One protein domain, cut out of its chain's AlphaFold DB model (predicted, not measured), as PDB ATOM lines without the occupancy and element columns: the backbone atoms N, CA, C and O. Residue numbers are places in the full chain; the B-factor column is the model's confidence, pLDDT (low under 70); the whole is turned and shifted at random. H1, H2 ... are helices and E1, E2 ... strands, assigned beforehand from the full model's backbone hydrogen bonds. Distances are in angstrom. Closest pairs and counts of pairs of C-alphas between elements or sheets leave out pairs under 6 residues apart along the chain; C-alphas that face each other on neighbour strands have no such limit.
ATOM      1  N   ALA A   5     -27.496  35.714 -10.636       41.69
ATOM      2  CA  ALA A   5     -26.093  36.099 -10.787       41.69
ATOM      3  C   ALA A   5     -25.358  36.222  -9.443       41.69
ATOM      4  O   ALA A   5     -24.156  35.965  -9.366       41.69
ATOM      5  N   ASP A   6     -26.065  36.586  -8.380       42.50
ATOM      6  CA  ASP A   6     -25.481  36.718  -7.059       42.50
ATOM      7  C   ASP A   6     -25.413  35.372  -6.317       42.50
ATOM      8  O   ASP A   6     -24.459  35.177  -5.585       42.50
ATOM      9  N   TYR A   7     -26.285  34.383  -6.580       47.72
ATOM     10  CA  TYR A   7     -26.085  32.996  -6.099       47.72
ATOM     11  C   TYR A   7     -24.837  32.347  -6.726       47.72
ATOM     12  O   TYR A   7     -24.076  31.654  -6.054       47.72
ATOM     13  N   LEU A   8     -24.575  32.628  -8.008       50.09
ATOM     14  CA  LEU A   8     -23.337  32.228  -8.691       50.09
ATOM     15  C   LEU A   8     -22.087  32.927  -8.121       50.09
ATOM     16  O   LEU A   8     -20.987  32.394  -8.258       50.09
ATOM     17  N   LYS A   9     -22.242  34.087  -7.462       46.84
ATOM     18  CA  LYS A   9     -21.171  34.775  -6.718       46.84
ATOM     19  C   LYS A   9     -21.080  34.333  -5.243       46.84
ATOM     20  O   LYS A   9     -19.970  34.222  -4.736       46.84
ATOM     21  N   ASP A  10     -22.200  34.033  -4.577       41.25
ATOM     22  CA  ASP A  10     -22.298  33.740  -3.132       41.25
ATOM     23  C   ASP A  10     -21.881  32.318  -2.732       41.25
ATOM     24  O   ASP A  10     -21.559  32.070  -1.567       41.25
ATOM     25  N   VAL A  11     -21.804  31.376  -3.680       44.25
ATOM     26  CA  VAL A  11     -21.203  30.046  -3.440       44.25
ATOM     27  C   VAL A  11     -19.737  30.169  -2.968       44.25
ATOM     28  O   VAL A  11     -19.232  29.269  -2.301       44.25
ATOM     29  N   ALA A  12     -19.069  31.304  -3.217       38.88
ATOM     30  CA  ALA A  12     -17.738  31.612  -2.691       38.88
ATOM     31  C   ALA A  12     -17.726  32.227  -1.268       38.88
ATOM     32  O   ALA A  12     -16.669  32.252  -0.639       38.88
ATOM     33  N   THR A  13     -18.856  32.729  -0.749       38.03
ATOM     34  CA  THR A  13     -18.915  33.569   0.473       38.03
ATOM     35  C   THR A  13     -19.923  33.125   1.540       38.03
ATOM     36  O   THR A  13     -19.912  33.669   2.643       38.03
ATOM     37  N   GLY A  14     -20.728  32.087   1.294       36.28
ATOM     38  CA  GLY A  14     -21.396  31.325   2.358       36.28
ATOM     39  C   GLY A  14     -22.613  31.979   3.023       36.28
ATOM     40  O   GLY A  14     -22.928  31.626   4.160       36.28
ATOM     41  N   ASN A  15     -23.339  32.874   2.343       34.06
ATOM     42  CA  ASN A  15     -24.620  33.400   2.834       34.06
ATOM     43  C   ASN A  15     -25.819  32.956   1.976       34.06
ATOM     44  O   ASN A  15     -25.720  32.742   0.774       34.06
ATOM     45  N   ARG A  16     -26.965  32.734   2.642       38.12
ATOM     46  CA  ARG A  16     -28.192  32.147   2.069       38.12
ATOM     47  C   ARG A  16     -28.997  33.156   1.258       38.12
ATOM     48  O   ARG A  16     -29.419  34.180   1.793       38.12
ATOM     49  N   CYS A  17     -29.369  32.764   0.045       39.50
ATOM     50  CA  CYS A  17     -30.267  33.529  -0.815       39.50
ATOM     51  C   CYS A  17     -31.360  32.611  -1.353       39.50
ATOM     52  O   CYS A  17     -31.100  31.732  -2.166       39.50
ATOM     53  N   MET A  18     -32.582  32.785  -0.852       47.16
ATOM     54  CA  MET A  18     -33.779  32.099  -1.340       47.16
ATOM     55  C   MET A  18     -34.788  33.164  -1.764       47.16
ATOM     56  O   MET A  18     -35.400  33.818  -0.920       47.16
ATOM     57  N   GLY A  19     -34.938  33.337  -3.073       45.28
ATOM     58  CA  GLY A  19     -36.018  34.074  -3.714       45.28
ATOM     59  C   GLY A  19     -36.408  33.337  -4.998       45.28
ATOM     60  O   GLY A  19     -35.532  32.993  -5.777       45.28
ATOM     61  N   SER A  20     -37.703  33.035  -5.120       52.47
ATOM     62  CA  SER A  20     -38.478  32.513  -6.268       52.47
ATOM     63  C   SER A  20     -38.249  31.111  -6.864       52.47
ATOM     64  O   SER A  20     -39.222  30.538  -7.363       52.47
ATOM     65  N   TYR A  21     -37.064  30.501  -6.785       65.50
ATOM     66  CA  TYR A  21     -36.836  29.195  -7.431       65.50
ATOM     67  C   TYR A  21     -36.941  27.990  -6.489       65.50
ATOM     68  O   TYR A  21     -36.261  27.905  -5.467       65.50
ATOM     69  N   ASP A  22     -37.757  27.012  -6.892       73.44
ATOM     70  CA  ASP A  22     -37.922  25.739  -6.181       73.44
ATOM     71  C   ASP A  22     -36.973  24.643  -6.704       73.44
ATOM     72  O   ASP A  22     -36.699  23.681  -5.986       73.44
ATOM     73  N   ILE A  23     -36.472  24.766  -7.943       77.88
ATOM     74  CA  ILE A  23     -35.653  23.744  -8.605       77.88
ATOM     75  C   ILE A  23     -34.409  24.343  -9.275       77.88
ATOM     76  O   ILE A  23     -34.486  25.359  -9.967       77.88
ATOM     77  N   LEU A  24     -33.282  23.646  -9.120       78.62
ATOM     78  CA  LEU A  24     -32.036  23.845  -9.858       78.62
ATOM     79  C   LEU A  24     -31.764  22.647 -10.785       78.62
ATOM     80  O   LEU A  24     -31.842  21.502 -10.352       78.62
ATOM     81  N   SER A  25     -31.401  22.901 -12.040       83.69
ATOM     82  CA  SER A  25     -30.824  21.917 -12.960       83.69
ATOM     83  C   SER A  25     -29.334  22.197 -13.143       83.69
ATOM     84  O   SER A  25     -28.945  23.318 -13.459       83.69
ATOM     85  N   ILE A  26     -28.510  21.174 -12.935       81.44
ATOM     86  CA  ILE A  26     -27.061  21.200 -13.153       81.44
ATOM     87  C   ILE A  26     -26.765  20.285 -14.321       81.44
ATOM     88  O   ILE A  26     -27.165  19.127 -14.269       81.44
ATOM     89  N   SER A  27     -26.072  20.766 -15.347       86.44
ATOM     90  CA  SER A  27     -25.818  19.969 -16.544       86.44
ATOM     91  C   SER A  27     -24.392  20.077 -17.064       86.44
ATOM     92  O   SER A  27     -23.723  21.086 -16.869       86.44
ATOM     93  N   SER A  28     -23.919  19.024 -17.731       85.75
ATOM     94  CA  SER A  28     -22.640  19.021 -18.439       85.75
ATOM     95  C   SER A  28     -22.724  18.200 -19.720       85.75
ATOM     96  O   SER A  28     -23.520  17.263 -19.818       85.75
ATOM     97  N   ILE A  29     -21.892  18.550 -20.700       89.19
ATOM     98  CA  ILE A  29     -21.820  17.864 -21.992       89.19
ATOM     99  C   ILE A  29     -20.390  17.400 -22.218       89.19
ATOM    100  O   ILE A  29     -19.462  18.207 -22.200       89.19
ATOM    101  N   THR A  30     -20.218  16.109 -22.475       91.69
ATOM    102  CA  THR A  30     -18.917  15.493 -22.753       91.69
ATOM    103  C   THR A  30     -18.970  14.724 -24.067       91.69
ATOM    104  O   THR A  30     -19.986  14.118 -24.391       91.69
ATOM    105  N   ALA A  31     -17.907  14.786 -24.869       90.19
ATOM    106  CA  ALA A  31     -17.833  14.006 -26.105       90.19
ATOM    107  C   ALA A  31     -17.629  12.522 -25.768       90.19
ATOM    108  O   ALA A  31     -16.758  12.191 -24.965       90.19
ATOM    109  N   VAL A  32     -18.419  11.649 -26.391       89.25
ATOM    110  CA  VAL A  32     -18.263  10.187 -26.303       89.25
ATOM    111  C   VAL A  32     -17.442   9.694 -27.491       89.25
ATOM    112  O   VAL A  32     -16.506   8.916 -27.317       89.25
ATOM    113  N   ASP A  33     -17.755  10.191 -28.691       88.25
ATOM    114  CA  ASP A  33     -17.005   9.934 -29.921       88.25
ATOM    115  C   ASP A  33     -17.046  11.147 -30.882       88.25
ATOM    116  O   ASP A  33     -17.281  12.276 -30.455       88.25
ATOM    117  N   ARG A  34     -16.763  10.937 -32.180       81.12
ATOM    118  CA  ARG A  34     -16.743  12.009 -33.194       81.12
ATOM    119  C   ARG A  34     -18.109  12.651 -33.475       81.12
ATOM    120  O   ARG A  34     -18.113  13.745 -34.018       81.12
ATOM    121  N   HIS A  35     -19.222  11.988 -33.169       85.88
ATOM    122  CA  HIS A  35     -20.572  12.458 -33.504       85.88
ATOM    123  C   HIS A  35     -21.547  12.398 -32.319       85.88
ATOM    124  O   HIS A  35     -22.632  12.971 -32.413       85.88
ATOM    125  N   GLN A  36     -21.186  11.720 -31.225       89.12
ATOM    126  CA  GLN A  36     -22.035  11.535 -30.052       89.12
ATOM    127  C   GLN A  36     -21.486  12.224 -28.806       89.12
ATOM    128  O   GLN A  36     -20.290  12.180 -28.504       89.12
ATOM    129  N   TYR A  37     -22.402  12.797 -28.035       90.62
ATOM    130  CA  TYR A  37     -22.115  13.508 -26.799       90.62
ATOM    131  C   TYR A  37     -23.025  13.026 -25.675       90.62
ATOM    132  O   TYR A  37     -24.229  12.858 -25.862       90.62
ATOM    133  N   LEU A  38     -22.446  12.852 -24.493       89.31
ATOM    134  CA  LEU A  38     -23.149  12.539 -23.264       89.31
ATOM    135  C   LEU A  38     -23.516  13.843 -22.554       89.31
ATOM    136  O   LEU A  38     -22.642  14.574 -22.079       89.31
ATOM    137  N   TYR A  39     -24.812  14.115 -22.480       87.75
ATOM    138  CA  TYR A  39     -25.399  15.157 -21.653       87.75
ATOM    139  C   TYR A  39     -25.847  14.544 -20.332       87.75
ATOM    140  O   TYR A  39     -26.755  13.712 -20.293       87.75
ATOM    141  N   THR A  40     -25.216  14.969 -19.247       85.50
ATOM    142  CA  THR A  40     -25.622  14.606 -17.889       85.50
ATOM    143  C   THR A  40     -26.356  15.788 -17.277       85.50
ATOM    144  O   THR A  40     -25.931  16.931 -17.440       85.50
ATOM    145  N   THR A  41     -27.474  15.540 -16.598       86.00
ATOM    146  CA  THR A  41     -28.172  16.570 -15.828       86.00
ATOM    147  C   THR A  41     -28.700  16.035 -14.516       86.00
ATOM    148  O   THR A  41     -29.224  14.926 -14.449       86.00
ATOM    149  N   LYS A  42     -28.623  16.870 -13.486       86.62
ATOM    150  CA  LYS A  42     -29.186  16.619 -12.168       86.62
ATOM    151  C   LYS A  42     -30.204  17.693 -11.818       86.62
ATOM    152  O   LYS A  42     -29.936  18.876 -12.003       86.62
ATOM    153  N   ILE A  43     -31.358  17.279 -11.315       86.19
ATOM    154  CA  ILE A  43     -32.397  18.149 -10.771       86.19
ATOM    155  C   ILE A  43     -32.259  18.170  -9.248       86.19
ATOM    156  O   ILE A  43     -32.190  17.126  -8.610       86.19
ATOM    157  N   ILE A  44     -32.234  19.355  -8.648       82.31
ATOM    158  CA  ILE A  44     -32.096  19.536  -7.203       82.31
ATOM    159  C   ILE A  44     -33.251  20.392  -6.696       82.31
ATOM    160  O   ILE A  44     -33.463  21.513  -7.156       82.31
ATOM    161  N   ASP A  45     -33.988  19.859  -5.724       79.50
ATOM    162  CA  ASP A  45     -34.995  20.606  -4.970       79.50
ATOM    163  C   ASP A  45     -34.305  21.389  -3.847       79.50
ATOM    164  O   ASP A  45     -33.834  20.816  -2.858       79.50
ATOM    165  N   LEU A  46     -34.242  22.713  -4.002       72.88
ATOM    166  CA  LEU A  46     -33.524  23.592  -3.075       72.88
ATOM    167  C   LEU A  46     -34.151  23.595  -1.673       72.88
ATOM    168  O   LEU A  46     -33.451  23.829  -0.682       72.88
ATOM    169  N   LYS A  47     -35.448  23.272  -1.547       68.75
ATOM    170  CA  LYS A  47     -36.137  23.214  -0.247       68.75
ATOM    171  C   LYS A  47     -35.671  22.037   0.609       68.75
ATOM    172  O   LYS A  47     -35.835  22.078   1.827       68.75
ATOM    173  N   LYS A  48     -35.061  21.007   0.014       65.25
ATOM    174  CA  LYS A  48     -34.653  19.779   0.718       65.25
ATOM    175  C   LYS A  48     -33.236  19.808   1.318       65.25
ATOM    176  O   LYS A  48     -32.816  18.782   1.833       65.25
ATOM    177  N   ARG A  49     -32.555  20.971   1.350       53.25
ATOM    178  CA  ARG A  49     -31.138  21.168   1.756       53.25
ATOM    179  C   ARG A  49     -30.185  20.211   1.024       53.25
ATOM    180  O   ARG A  49     -30.004  19.072   1.435       53.25
ATOM    181  N   ALA A  50     -29.535  20.704  -0.024       55.12
ATOM    182  CA  ALA A  50     -28.499  19.970  -0.741       55.12
ATOM    183  C   ALA A  50     -27.136  20.645  -0.542       55.12
ATOM    184  O   ALA A  50     -27.020  21.858  -0.723       55.12
ATOM    185  N   ASP A  51     -26.114  19.856  -0.216       59.06
ATOM    186  CA  ASP A  51     -24.723  20.240  -0.445       59.06
ATOM    187  C   ASP A  51     -24.465  20.098  -1.950       59.06
ATOM    188  O   ASP A  51     -24.467  18.992  -2.494       59.06
ATOM    189  N   ILE A  52     -24.326  21.225  -2.648       65.81
ATOM    190  CA  ILE A  52     -24.223  21.255  -4.109       65.81
ATOM    191  C   ILE A  52     -22.764  21.483  -4.493       65.81
ATOM    192  O   ILE A  52     -22.203  22.542  -4.227       65.81
ATOM    193  N   GLN A  53     -22.156  20.500  -5.155       65.19
ATOM    194  CA  GLN A  53     -20.846  20.661  -5.783       65.19
ATOM    195  C   GLN A  53     -21.029  21.111  -7.232       65.19
ATOM    196  O   GLN A  53     -21.631  20.397  -8.034       65.19
ATOM    197  N   VAL A  54     -20.507  22.292  -7.561       64.06
ATOM    198  CA  VAL A  54     -20.556  22.872  -8.909       64.06
ATOM    199  C   VAL A  54     -19.137  22.976  -9.455       64.06
ATOM    200  O   VAL A  54     -18.256  23.538  -8.807       64.06
ATOM    201  N   TYR A  55     -18.932  22.466 -10.666       67.19
ATOM    202  CA  TYR A  55     -17.665  22.549 -11.389       67.19
ATOM    203  C   TYR A  55     -17.756  23.594 -12.507       67.19
ATOM    204  O   TYR A  55     -18.830  23.842 -13.050       67.19
ATOM    205  N   GLY A  56     -16.626  24.199 -12.887       62.47
ATOM    206  CA  GLY A  56     -16.601  25.315 -13.848       62.47
ATOM    207  C   GLY A  56     -17.082  24.982 -15.268       62.47
ATOM    208  O   GLY A  56     -17.357  25.889 -16.046       62.47
ATOM    209  N   ASN A  57     -17.196  23.700 -15.617       72.06
ATOM    210  CA  ASN A  57     -17.713  23.221 -16.899       72.06
ATOM    211  C   ASN A  57     -19.213  22.866 -16.867       72.06
ATOM    212  O   ASN A  57     -19.714  22.320 -17.851       72.06
ATOM    213  N   MET A  58     -19.907  23.118 -15.754       73.38
ATOM    214  CA  MET A  58     -21.335  22.842 -15.610       73.38
ATOM    215  C   MET A  58     -22.178  24.089 -15.874       73.38
ATOM    216  O   MET A  58     -21.852  25.186 -15.419       73.38
ATOM    217  N   ASP A  59     -23.298  23.902 -16.567       80.38
ATOM    218  CA  ASP A  59     -24.338  24.917 -16.693       80.38
ATOM    219  C   ASP A  59     -25.392  24.747 -15.593       80.38
ATOM    220  O   ASP A  59     -25.761  23.627 -15.226       80.38
ATOM    221  N   LEU A  60     -25.870  25.882 -15.076       78.25
ATOM    222  CA  LEU A  60     -26.820  25.972 -13.972       78.25
ATOM    223  C   LEU A  60     -28.084  26.712 -14.413       78.25
ATOM    224  O   LEU A  60     -28.016  27.878 -14.815       78.25
ATOM    225  N   PHE A  61     -29.237  26.059 -14.274       81.19
ATOM    226  CA  PHE A  61     -30.542  26.648 -14.571       81.19
ATOM    227  C   PHE A  61     -31.453  26.625 -13.356       81.19
ATOM    228  O   PHE A  61     -31.651  25.577 -12.746       81.19
ATOM    229  N   PHE A  62     -32.051  27.766 -13.036       79.44
ATOM    230  CA  PHE A  62     -33.036  27.872 -11.966       79.44
ATOM    231  C   PHE A  62     -34.424  28.007 -12.574       79.44
ATOM    232  O   PHE A  62     -34.628  28.785 -13.506       79.44
ATOM    233  N   PHE A  63     -35.390  27.251 -12.058       79.00
ATOM    234  CA  PHE A  63     -36.769  27.390 -12.503       79.00
ATOM    235  C   PHE A  63     -37.775  27.021 -11.421       79.00
ATOM    236  O   PHE A  63     -37.544  26.196 -10.532       79.00
ATOM    237  N   ASN A  64     -38.935  27.660 -11.512       80.00
ATOM    238  CA  ASN A  64     -40.067  27.350 -10.669       80.00
ATOM    239  C   ASN A  64     -40.961  26.335 -11.384       80.00
ATOM    240  O   ASN A  64     -41.607  26.652 -12.383       80.00
ATOM    241  N   LYS A  65     -41.027  25.106 -10.861       80.50
ATOM    242  CA  LYS A  65     -41.862  24.055 -11.458       80.50
ATOM    243  C   LYS A  65     -43.350  24.406 -11.518       80.50
ATOM    244  O   LYS A  65     -44.055  23.831 -12.339       80.50
ATOM    245  N   THR A  66     -43.843  25.321 -10.678       83.25
ATOM    246  CA  THR A  66     -45.261  25.724 -10.704       83.25
ATOM    247  C   THR A  66     -45.606  26.550 -11.944       83.25
ATOM    248  O   THR A  66     -46.770  26.586 -12.335       83.25
ATOM    249  N   LEU A  67     -44.601  27.154 -12.591       85.25
ATOM    250  CA  LEU A  67     -44.743  27.906 -13.837       85.25
ATOM    251  C   LEU A  67     -44.716  27.011 -15.084       85.25
ATOM    252  O   LEU A  67     -44.950  27.502 -16.187       85.25
ATOM    253  N   LEU A  68     -44.462  25.706 -14.940       82.50
ATOM    254  CA  LEU A  68     -44.605  24.753 -16.039       82.50
ATOM    255  C   LEU A  68     -46.097  24.595 -16.344       82.50
ATOM    256  O   LEU A  68     -46.840  24.008 -15.561       82.50
ATOM    257  N   THR A  69     -46.546  25.145 -17.469       80.44
ATOM    258  CA  THR A  69     -47.973  25.185 -17.826       80.44
ATOM    259  C   THR A  69     -48.433  23.941 -18.582       80.44
ATOM    260  O   THR A  69     -49.575  23.516 -18.407       80.44
ATOM    261  N   ASP A  70     -47.555  23.320 -19.374       83.69
ATOM    262  CA  ASP A  70     -47.897  22.136 -20.162       83.69
ATOM    263  C   ASP A  70     -48.120  20.893 -19.267       83.69
ATOM    264  O   ASP A  70     -47.225  20.509 -18.503       83.69
ATOM    265  N   PRO A  71     -49.282  20.215 -19.360       76.25
ATOM    266  CA  PRO A  71     -49.584  19.047 -18.534       76.25
ATOM    267  C   PRO A  71     -48.616  17.874 -18.726       76.25
ATOM    268  O   PRO A  71     -48.316  17.169 -17.764       76.25
ATOM    269  N   THR A  72     -48.104  17.661 -19.943       73.06
ATOM    270  CA  THR A  72     -47.147  16.582 -20.229       73.06
ATOM    271  C   THR A  72     -45.834  16.847 -19.512       73.06
ATOM    272  O   THR A  72     -45.286  15.951 -18.868       73.06
ATOM    273  N   VAL A  73     -45.345  18.084 -19.598       77.56
ATOM    274  CA  VAL A  73     -44.119  18.513 -18.920       77.56
ATOM    275  C   VAL A  73     -44.282  18.384 -17.407       77.56
ATOM    276  O   VAL A  73     -43.432  17.777 -16.756       77.56
ATOM    277  N   ARG A  74     -45.401  18.852 -16.838       80.31
ATOM    278  CA  ARG A  74     -45.675  18.718 -15.395       80.31
ATOM    279  C   ARG A  74     -45.647  17.267 -14.930       80.31
ATOM    280  O   ARG A  74     -44.966  16.968 -13.960       80.31
ATOM    281  N   VAL A  75     -46.314  16.358 -15.646       74.19
ATOM    282  CA  VAL A  75     -46.313  14.923 -15.312       74.19
ATOM    283  C   VAL A  75     -44.895  14.345 -15.329       74.19
ATOM    284  O   VAL A  75     -44.537  13.585 -14.432       74.19
ATOM    285  N   ILE A  76     -44.068  14.724 -16.307       73.62
ATOM    286  CA  ILE A  76     -42.672  14.270 -16.381       73.62
ATOM    287  C   ILE A  76     -41.879  14.728 -15.151       73.62
ATOM    288  O   ILE A  76     -41.130  13.932 -14.587       73.62
ATOM    289  N   PHE A  77     -42.054  15.977 -14.715       75.94
ATOM    290  CA  PHE A  77     -41.351  16.504 -13.546       75.94
ATOM    291  C   PHE A  77     -41.904  15.973 -12.220       75.94
ATOM    292  O   PHE A  77     -41.114  15.621 -11.346       75.94
ATOM    293  N   ASP A  78     -43.222  15.899 -12.043       79.31
ATOM    294  CA  ASP A  78     -43.852  15.503 -10.777       79.31
ATOM    295  C   ASP A  78     -43.706  14.001 -10.491       79.31
ATOM    296  O   ASP A  78     -43.567  13.609  -9.334       79.31
ATOM    297  N   PHE A  79     -43.672  13.162 -11.533       73.69
ATOM    298  CA  PHE A  79     -43.565  11.701 -11.415       73.69
ATOM    299  C   PHE A  79     -42.213  11.147 -11.875       73.69
ATOM    300  O   PHE A  79     -42.096   9.962 -12.214       73.69
ATOM    301  N   ARG A  80     -41.172  11.983 -11.905       75.12
ATOM    302  CA  ARG A  80     -39.824  11.512 -12.227       75.12
ATOM    303  C   ARG A  80     -39.332  10.478 -11.218       75.12
ATOM    304  O   ARG A  80     -39.488  10.634 -10.011       75.12
ATOM    305  N   LYS A  81     -38.705   9.421 -11.735       75.94
ATOM    306  CA  LYS A  81     -38.139   8.326 -10.927       75.94
ATOM    307  C   LYS A  81     -36.722   8.605 -10.430       75.94
ATOM    308  O   LYS A  81     -36.266   7.931  -9.516       75.94
ATOM    309  N   SER A  82     -36.032   9.537 -11.077       83.12
ATOM    310  CA  SER A  82     -34.648   9.902 -10.802       83.12
ATOM    311  C   SER A  82     -34.523  11.416 -10.882       83.12
ATOM    312  O   SER A  82     -35.237  12.049 -11.659       83.12
ATOM    313  N   ASP A  83     -33.620  11.968 -10.082       84.62
ATOM    314  CA  ASP A  83     -33.158  13.348 -10.207       84.62
ATOM    315  C   ASP A  83     -31.899  13.439 -11.081       84.62
ATOM    316  O   ASP A  83     -31.578  14.513 -11.573       84.62
ATOM    317  N   ASP A  84     -31.223  12.315 -11.317       84.06
ATOM    318  CA  ASP A  84     -30.052  12.193 -12.179       84.06
ATOM    319  C   ASP A  84     -30.453  11.604 -13.540       84.06
ATOM    320  O   ASP A  84     -31.164  10.593 -13.614       84.06
ATOM    321  N   TYR A  85     -29.998  12.237 -14.617       82.50
ATOM    322  CA  TYR A  85     -30.335  11.870 -15.985       82.50
ATOM    323  C   TYR A  85     -29.118  11.917 -16.894       82.50
ATOM    324  O   TYR A  85     -28.306  12.839 -16.836       82.50
ATOM    325  N   GLU A  86     -29.068  10.954 -17.805       84.00
ATOM    326  CA  GLU A  86     -28.028  10.824 -18.813       84.00
ATOM    327  C   GLU A  86     -28.672  10.647 -20.185       84.00
ATOM    328  O   GLU A  86     -29.575   9.820 -20.376       84.00
ATOM    329  N   PHE A  87     -28.215  11.440 -21.148       83.19
ATOM    330  CA  PHE A  87     -28.729  11.455 -22.508       83.19
ATOM    331  C   PHE A  87     -27.574  11.435 -23.504       83.19
ATOM    332  O   PHE A  87     -26.584  12.138 -23.320       83.19
ATOM    333  N   ILE A  88     -27.710  10.645 -24.569       84.50
ATOM    334  CA  ILE A  88     -26.776  10.654 -25.697       84.50
ATOM    335  C   ILE A  88     -27.415  11.468 -26.816       84.50
ATOM    336  O   ILE A  88     -28.548  11.178 -27.202       84.50
ATOM    337  N   PHE A  89     -26.685  12.465 -27.305       85.88
ATOM    338  CA  PHE A  89     -27.116  13.377 -28.357       85.88
ATOM    339  C   PHE A  89     -26.133  13.393 -29.523       85.88
ATOM    340  O   PHE A  89     -24.921  13.258 -29.330       85.88
ATOM    341  N   GLU A  90     -26.664  13.600 -30.724       89.12
ATOM    342  CA  GLU A  90     -25.881  13.913 -31.918       89.12
ATOM    343  C   GLU A  90     -25.398  15.378 -31.895       89.12
ATOM    344  O   GLU A  90     -25.936  16.234 -31.189       89.12
ATOM    345  N   GLU A  91     -24.369  15.695 -32.680       87.19
ATOM    346  CA  GLU A  91     -23.743  17.027 -32.714       87.19
ATOM    347  C   GLU A  91     -24.739  18.181 -32.969       87.19
ATOM    348  O   GLU A  91     -24.683  19.228 -32.316       87.19
ATOM    349  N   ASN A  92     -25.693  17.986 -33.880       86.69
ATOM    350  CA  ASN A  92     -26.742  18.964 -34.191       86.69
ATOM    351  C   ASN A  92     -27.718  19.184 -33.018       86.69
ATOM    352  O   ASN A  92     -28.139  20.316 -32.768       86.69
ATOM    353  N   GLU A  93     -28.059  18.126 -32.283       86.81
ATOM    354  CA  GLU A  93     -28.912  18.182 -31.095       86.81
ATOM    355  C   GLU A  93     -28.192  18.923 -29.961       86.81
ATOM    356  O   GLU A  93     -28.776  19.797 -29.318       86.81
ATOM    357  N   VAL A  94     -26.891  18.669 -29.777       86.25
ATOM    358  CA  VAL A  94     -26.049  19.395 -28.813       86.25
ATOM    359  C   VAL A  94     -25.982  20.884 -29.133       86.25
ATOM    360  O   VAL A  94     -26.086  21.707 -28.222       86.25
ATOM    361  N   ALA A  95     -25.814  21.253 -30.405       87.88
ATOM    362  CA  ALA A  95     -25.796  22.655 -30.816       87.88
ATOM    363  C   ALA A  95     -27.112  23.363 -30.455       87.88
ATOM    364  O   ALA A  95     -27.093  24.480 -29.930       87.88
ATOM    365  N   HIS A  96     -28.248  22.691 -30.660       85.88
ATOM    366  CA  HIS A  96     -29.558  23.212 -30.280       85.88
ATOM    367  C   HIS A  96     -29.694  23.380 -28.760       85.88
ATOM    368  O   HIS A  96     -30.115  24.441 -28.293       85.88
ATOM    369  N   ILE A  97     -29.268  22.376 -27.986       84.69
ATOM    370  CA  ILE A  97     -29.293  22.423 -26.520       84.69
ATOM    371  C   ILE A  97     -28.444  23.585 -26.004       84.69
ATOM    372  O   ILE A  97     -28.937  24.401 -25.232       84.69
ATOM    373  N   LYS A  98     -27.204  23.727 -26.486       86.44
ATOM    374  CA  LYS A  98     -26.308  24.829 -26.102       86.44
ATOM    375  C   LYS A  98     -26.912  26.201 -26.394       86.44
ATOM    376  O   LYS A  98     -26.756  27.119 -25.592       86.44
ATOM    377  N   HIS A  99     -27.605  26.347 -27.521       87.94
ATOM    378  CA  HIS A  99     -28.242  27.609 -27.881       87.94
ATOM    379  C   HIS A  99     -29.351  27.991 -26.893       87.94
ATOM    380  O   HIS A  99     -29.343  29.091 -26.342       87.94
ATOM    381  N   LEU A 100     -30.268  27.066 -26.615       84.25
ATOM    382  CA  LEU A 100     -31.353  27.294 -25.664       84.25
ATOM    383  C   LEU A 100     -30.831  27.483 -24.224       84.25
ATOM    384  O   LEU A 100     -31.306  28.365 -23.511       84.25
ATOM    385  N   SER A 101     -29.801  26.729 -23.826       83.38
ATOM    386  CA  SER A 101     -29.069  26.914 -22.565       83.38
ATOM    387  C   SER A 101     -28.493  28.325 -22.438       83.38
ATOM    388  O   SER A 101     -28.632  28.962 -21.396       83.38
ATOM    389  N   SER A 102     -27.887  28.849 -23.509       85.44
ATOM    390  CA  SER A 102     -27.367  30.219 -23.532       85.44
ATOM    391  C   SER A 102     -28.475  31.258 -23.379       85.44
ATOM    392  O   SER A 102     -28.258  32.264 -22.709       85.44
ATOM    393  N   ILE A 103     -29.645  31.033 -23.984       85.62
ATOM    394  CA  ILE A 103     -30.800  31.924 -23.832       85.62
ATOM    395  C   ILE A 103     -31.236  31.952 -22.365       85.62
ATOM    396  O   ILE A 103     -31.286  33.026 -21.773       85.62
ATOM    397  N   ILE A 104     -31.475  30.786 -21.756       82.38
ATOM    398  CA  ILE A 104     -31.875  30.683 -20.344       82.38
ATOM    399  C   ILE A 104     -30.842  31.366 -19.436       82.38
ATOM    400  O   ILE A 104     -31.203  32.181 -18.590       82.38
ATOM    401  N   LYS A 105     -29.552  31.079 -19.648       80.12
ATOM    402  CA  LYS A 105     -28.447  31.654 -18.871       80.12
ATOM    403  C   LYS A 105     -28.410  33.176 -18.962       80.12
ATOM    404  O   LYS A 105     -28.257  33.828 -17.937       80.12
ATOM    405  N   ASN A 106     -28.584  33.740 -20.157       82.69
ATOM    406  CA  ASN A 106     -28.612  35.190 -20.340       82.69
ATOM    407  C   ASN A 106     -29.776  35.816 -19.565       82.69
ATOM    408  O   ASN A 106     -29.547  36.707 -18.757       82.69
ATOM    409  N   PHE A 107     -30.990  35.290 -19.734       80.50
ATOM    410  CA  PHE A 107     -32.179  35.794 -19.041       80.50
ATOM    411  C   PHE A 107     -32.060  35.697 -17.511       80.50
ATOM    412  O   PHE A 107     -32.419  36.640 -16.814       80.50
ATOM    413  N   GLN A 108     -31.479  34.615 -16.986       76.12
ATOM    414  CA  GLN A 108     -31.212  34.467 -15.550       76.12
ATOM    415  C   GLN A 108     -30.178  35.464 -14.995       76.12
ATOM    416  O   GLN A 108     -30.163  35.711 -13.789       76.12
ATOM    417  N   LEU A 109     -29.266  35.969 -15.833       71.75
ATOM    418  CA  LEU A 109     -28.195  36.878 -15.415       71.75
ATOM    419  C   LEU A 109     -28.570  38.354 -15.564       71.75
ATOM    420  O   LEU A 109     -28.013  39.182 -14.845       71.75
ATOM    421  N   THR A 110     -29.452  38.691 -16.508       67.31
ATOM    422  CA  THR A 110     -29.724  40.086 -16.884       67.31
ATOM    423  C   THR A 110     -31.074  40.614 -16.410       67.31
ATOM    424  O   THR A 110     -31.228  41.827 -16.330       67.31
ATOM    425  N   GLU A 111     -32.040  39.746 -16.089       63.47
ATOM    426  CA  GLU A 111     -33.432  40.139 -15.827       63.47
ATOM    427  C   GLU A 111     -33.950  39.550 -14.502       63.47
ATOM    428  O   GLU A 111     -34.008  38.332 -14.343       63.47
ATOM    429  N   ASP A 112     -34.397  40.403 -13.575       62.66
ATOM    430  CA  ASP A 112     -35.047  40.006 -12.311       62.66
ATOM    431  C   ASP A 112     -36.532  40.419 -12.339       62.66
ATOM    432  O   ASP A 112     -36.944  41.430 -11.766       62.66
ATOM    433  N   HIS A 113     -37.331  39.694 -13.134       67.50
ATOM    434  CA  HIS A 113     -38.747  39.997 -13.376       67.50
ATOM    435  C   HIS A 113     -39.594  38.723 -13.537       67.50
ATOM    436  O   HIS A 113     -39.169  37.763 -14.175       67.50
ATOM    437  N   GLU A 114     -40.847  38.733 -13.068       70.50
ATOM    438  CA  GLU A 114     -41.773  37.580 -13.129       70.50
ATOM    439  C   GLU A 114     -41.959  37.025 -14.560       70.50
ATOM    440  O   GLU A 114     -42.102  35.820 -14.780       70.50
ATOM    441  N   LEU A 115     -41.930  37.900 -15.571       76.88
ATOM    442  CA  LEU A 115     -41.993  37.486 -16.982       76.88
ATOM    443  C   LEU A 115     -40.770  36.666 -17.419       76.88
ATOM    444  O   LEU A 115     -40.923  35.775 -18.253       76.88
ATOM    445  N   CYS A 116     -39.590  36.934 -16.854       79.81
ATOM    446  CA  CYS A 116     -38.375  36.164 -17.116       79.81
ATOM    447  C   CYS A 116     -38.541  34.720 -16.620       79.81
ATOM    448  O   CYS A 116     -38.273  33.774 -17.357       79.81
ATOM    449  N   GLU A 117     -39.099  34.527 -15.422       76.00
ATOM    450  CA  GLU A 117     -39.343  33.188 -14.870       76.00
ATOM    451  C   GLU A 117     -40.334  32.380 -15.714       76.00
ATOM    452  O   GLU A 117     -40.110  31.197 -15.985       76.00
ATOM    453  N   LYS A 118     -41.407  33.027 -16.187       82.69
ATOM    454  CA  LYS A 118     -42.373  32.411 -17.112       82.69
ATOM    455  C   LYS A 118     -41.717  32.048 -18.439       82.69
ATOM    456  O   LYS A 118     -41.978  30.974 -18.979       82.69
ATOM    457  N   PHE A 119     -40.858  32.921 -18.963       85.19
ATOM    458  CA  PHE A 119     -40.107  32.651 -20.182       85.19
ATOM    459  C   PHE A 119     -39.178  31.441 -20.011       85.19
ATOM    460  O   PHE A 119     -39.265  30.506 -20.804       85.19
ATOM    461  N   ILE A 120     -38.373  31.401 -18.945       84.06
ATOM    462  CA  ILE A 120     -37.482  30.271 -18.636       84.06
ATOM    463  C   ILE A 120     -38.281  28.968 -18.514       84.06
ATOM    464  O   ILE A 120     -37.921  27.966 -19.134       84.06
ATOM    465  N   ALA A 121     -39.398  28.980 -17.778       84.25
ATOM    466  CA  ALA A 121     -40.266  27.812 -17.629       84.25
ATOM    467  C   ALA A 121     -40.819  27.319 -18.978       84.25
ATOM    468  O   ALA A 121     -40.841  26.114 -19.232       84.25
ATOM    469  N   ASN A 122     -41.205  28.233 -19.874       86.75
ATOM    470  CA  ASN A 122     -41.666  27.877 -21.215       86.75
ATOM    471  C   ASN A 122     -40.539  27.289 -22.074       86.75
ATOM    472  O   ASN A 122     -40.748  26.268 -22.730       86.75
ATOM    473  N   VAL A 123     -39.334  27.872 -22.049       86.69
ATOM    474  CA  VAL A 123     -38.178  27.338 -22.790       86.69
ATOM    475  C   VAL A 123     -37.821  25.932 -22.296       86.69
ATOM    476  O   VAL A 123     -37.637  25.024 -23.108       86.69
ATOM    477  N   LEU A 124     -37.807  25.705 -20.979       82.31
ATOM    478  CA  LEU A 124     -37.602  24.374 -20.392       82.31
ATOM    479  C   LEU A 124     -38.719  23.390 -20.760       82.31
ATOM    480  O   LEU A 124     -38.450  22.221 -21.045       82.31
ATOM    481  N   GLY A 125     -39.969  23.851 -20.812       82.81
ATOM    482  CA  GLY A 125     -41.082  23.052 -21.314       82.81
ATOM    483  C   GLY A 125     -40.861  22.597 -22.758       82.81
ATOM    484  O   GLY A 125     -40.997  21.409 -23.062       82.81
ATOM    485  N   HIS A 126     -40.425  23.510 -23.630       83.38
ATOM    486  CA  HIS A 126     -40.078  23.186 -25.013       83.38
ATOM    487  C   HIS A 126     -38.934  22.176 -25.113       83.38
ATOM    488  O   HIS A 126     -39.030  21.252 -25.920       83.38
ATOM    489  N   PHE A 127     -37.901  22.283 -24.274       80.69
ATOM    490  CA  PHE A 127     -36.831  21.286 -24.188       80.69
ATOM    491  C   PHE A 127     -37.356  19.881 -23.891       80.69
ATOM    492  O   PHE A 127     -37.010  18.922 -24.582       80.69
ATOM    493  N   VAL A 128     -38.212  19.760 -22.875       80.31
ATOM    494  CA  VAL A 128     -38.767  18.469 -22.445       80.31
ATOM    495  C   VAL A 128     -39.625  17.854 -23.549       80.31
ATOM    496  O   VAL A 128     -39.505  16.663 -23.842       80.31
ATOM    497  N   MET A 129     -40.458  18.664 -24.204       80.19
ATOM    498  CA  MET A 129     -41.282  18.218 -25.329       80.19
ATOM    499  C   MET A 129     -40.438  17.817 -26.542       80.19
ATOM    500  O   MET A 129     -40.661  16.752 -27.116       80.19
ATOM    501  N   TYR A 130     -39.455  18.638 -26.918       81.00
ATOM    502  CA  TYR A 130     -38.534  18.353 -28.017       81.00
ATOM    503  C   TYR A 130     -37.820  17.018 -27.799       81.00
ATOM    504  O   TYR A 130     -37.817  16.153 -28.675       81.00
ATOM    505  N   TYR A 131     -37.307  16.804 -26.591       75.75
ATOM    506  CA  TYR A 131     -36.643  15.562 -26.236       75.75
ATOM    507  C   TYR A 131     -37.579  14.348 -26.272       75.75
ATOM    508  O   TYR A 131     -37.209  13.289 -26.788       75.75
ATOM    509  N   LYS A 132     -38.816  14.492 -25.779       76.44
ATOM    510  CA  LYS A 132     -39.833  13.438 -25.877       76.44
ATOM    511  C   LYS A 132     -40.064  13.027 -27.337       76.44
ATOM    512  O   LYS A 132     -40.052  11.835 -27.639       76.44
ATOM    513  N   ILE A 133     -40.171  13.998 -28.247       78.75
ATOM    514  CA  ILE A 133     -40.319  13.752 -29.689       78.75
ATOM    515  C   ILE A 133     -39.098  13.009 -30.259       78.75
ATOM    516  O   ILE A 133     -39.261  12.064 -31.033       78.75
ATOM    517  N   LEU A 134     -37.875  13.403 -29.890       74.56
ATOM    518  CA  LEU A 134     -36.652  12.723 -30.339       74.56
ATOM    519  C   LEU A 134     -36.596  11.257 -29.876       74.56
ATOM    520  O   LEU A 134     -36.270  10.361 -30.664       74.56
ATOM    521  N   ARG A 135     -36.977  10.993 -28.620       72.75
ATOM    522  CA  ARG A 135     -37.078   9.637 -28.055       72.75
ATOM    523  C   ARG A 135     -38.107   8.788 -28.795       72.75
ATOM    524  O   ARG A 135     -37.796   7.665 -29.180       72.75
ATOM    525  N   GLU A 136     -39.299   9.326 -29.042       76.25
ATOM    526  CA  GLU A 136     -40.366   8.622 -29.764       76.25
ATOM    527  C   GLU A 136     -39.956   8.280 -31.205       76.25
ATOM    528  O   GLU A 136     -40.172   7.157 -31.661       76.25
ATOM    529  N   ARG A 137     -39.276   9.200 -31.906       74.69
ATOM    530  CA  ARG A 137     -38.718   8.943 -33.247       74.69
ATOM    531  C   ARG A 137     -37.676   7.827 -33.242       74.69
ATOM    532  O   ARG A 137     -37.661   7.004 -34.158       74.69
ATOM    533  N   SER A 138     -36.807   7.806 -32.237       69.00
ATOM    534  CA  SER A 138     -35.755   6.793 -32.108       69.00
ATOM    535  C   SER A 138     -36.340   5.403 -31.837       69.00
ATOM    536  O   SER A 138     -35.955   4.440 -32.500       69.00
ATOM    537  N   SER A 139     -37.338   5.305 -30.952       71.25
ATOM    538  CA  SER A 139     -38.073   4.058 -30.703       71.25
ATOM    539  C   SER A 139     -38.804   3.559 -31.954       71.25
ATOM    540  O   SER A 139     -38.671   2.392 -32.315       71.25
ATOM    541  N   ALA A 140     -39.496   4.445 -32.680       67.69
ATOM    542  CA  ALA A 140     -40.209   4.082 -33.908       67.69
ATOM    543  C   ALA A 140     -39.264   3.585 -35.021       67.69
ATOM    544  O   ALA A 140     -39.588   2.640 -35.743       67.69
ATOM    545  N   LYS A 141     -38.070   4.186 -35.154       69.50
ATOM    546  CA  LYS A 141     -37.033   3.711 -36.088       69.50
ATOM    547  C   LYS A 141     -36.556   2.297 -35.739       69.50
ATOM    548  O   LYS A 141     -36.381   1.481 -36.643       69.50
TER     549      LYS A 141
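What this domain is: This is residues 5 to 141 of the 275 residues of the protein "HTH araC/xylS-type domain-containing protein" of Sphingobacterium sp. Ag1 (UniProt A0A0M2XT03). A twisted sheet of four antiparallel strands has a helical hairpin, H3 and H4, on one face, in two layers. The short H2 packs crosswise on H4, and residues 135 to 141 of H4 stick out. The printed part has 137 residues with four named helices and four named strands, in the order H1 E1 E2 E3 H2 E4 H3 H4; the sheet's order is E3 E1 E2 E4. The class is mixed, and the whole is compact, with a radius of gyration of the C-alphas of 15.4 A and spans of 50 by 33 by 28 A.

How they stand to each other: Inner strands E1, residues 23 to 31, and E2, residues 36 to 45, form a hairpin, with N 26 and O 42 within hydrogen-bond range at 2.9 A. Edge strand E3, residues 59 to 63, pairs antiparallel with E1, N 25 and O 61 at 2.8 A. Edge strand E4, residues 84 to 90, pairs antiparallel with E2, N 39 and O 87 at 2.8 A. H3, residues 91 to 110, is on the sheet at a height of 9.1 A; its closest C-alphas to E3 are those of Lys 105 and Phe 61, 6.9 A. H4, residues 114 to 141, touches H3 with residues 116 to 127 alone, opposite ways at a shallow tilt of 12 degrees; the closest C-alphas are those of Ile 104 and Ile 120, 5.9 A. H2, residues 71 to 78, touches H4 about perpendicular, at 86 degrees, closest at the C-alphas of Val 73 and Gly 125, 6.0 A. H1, residues 5 to 10, is close to H3 but not clearly touching, the C-alphas of Ala 5 and Leu 109 being 5.1 A apart. In H1, H2, H3 and H4 every O i to N i+4 pair is within hydrogen-bond range.

Where its parts are: H1 begins at C-alpha 5 (-26.093, 36.099, -10.787). E1 measures 26.8 A, E2 29.7 A, H3 28.6 A and H4 41.2 A, ending at C-alpha 141 (-37.033, 3.711, -36.088).

The domain as a whole: The C-alphas farthest apart, of Thr 13 and Lys 141, are 50.6 A apart. The printed part has no cut; the links H1 to E1 and E2 to E3 are long. Mean pLDDT of the printed part is 74.8, with 34 residues under 70, among them 5 to 21 and 47 to 56.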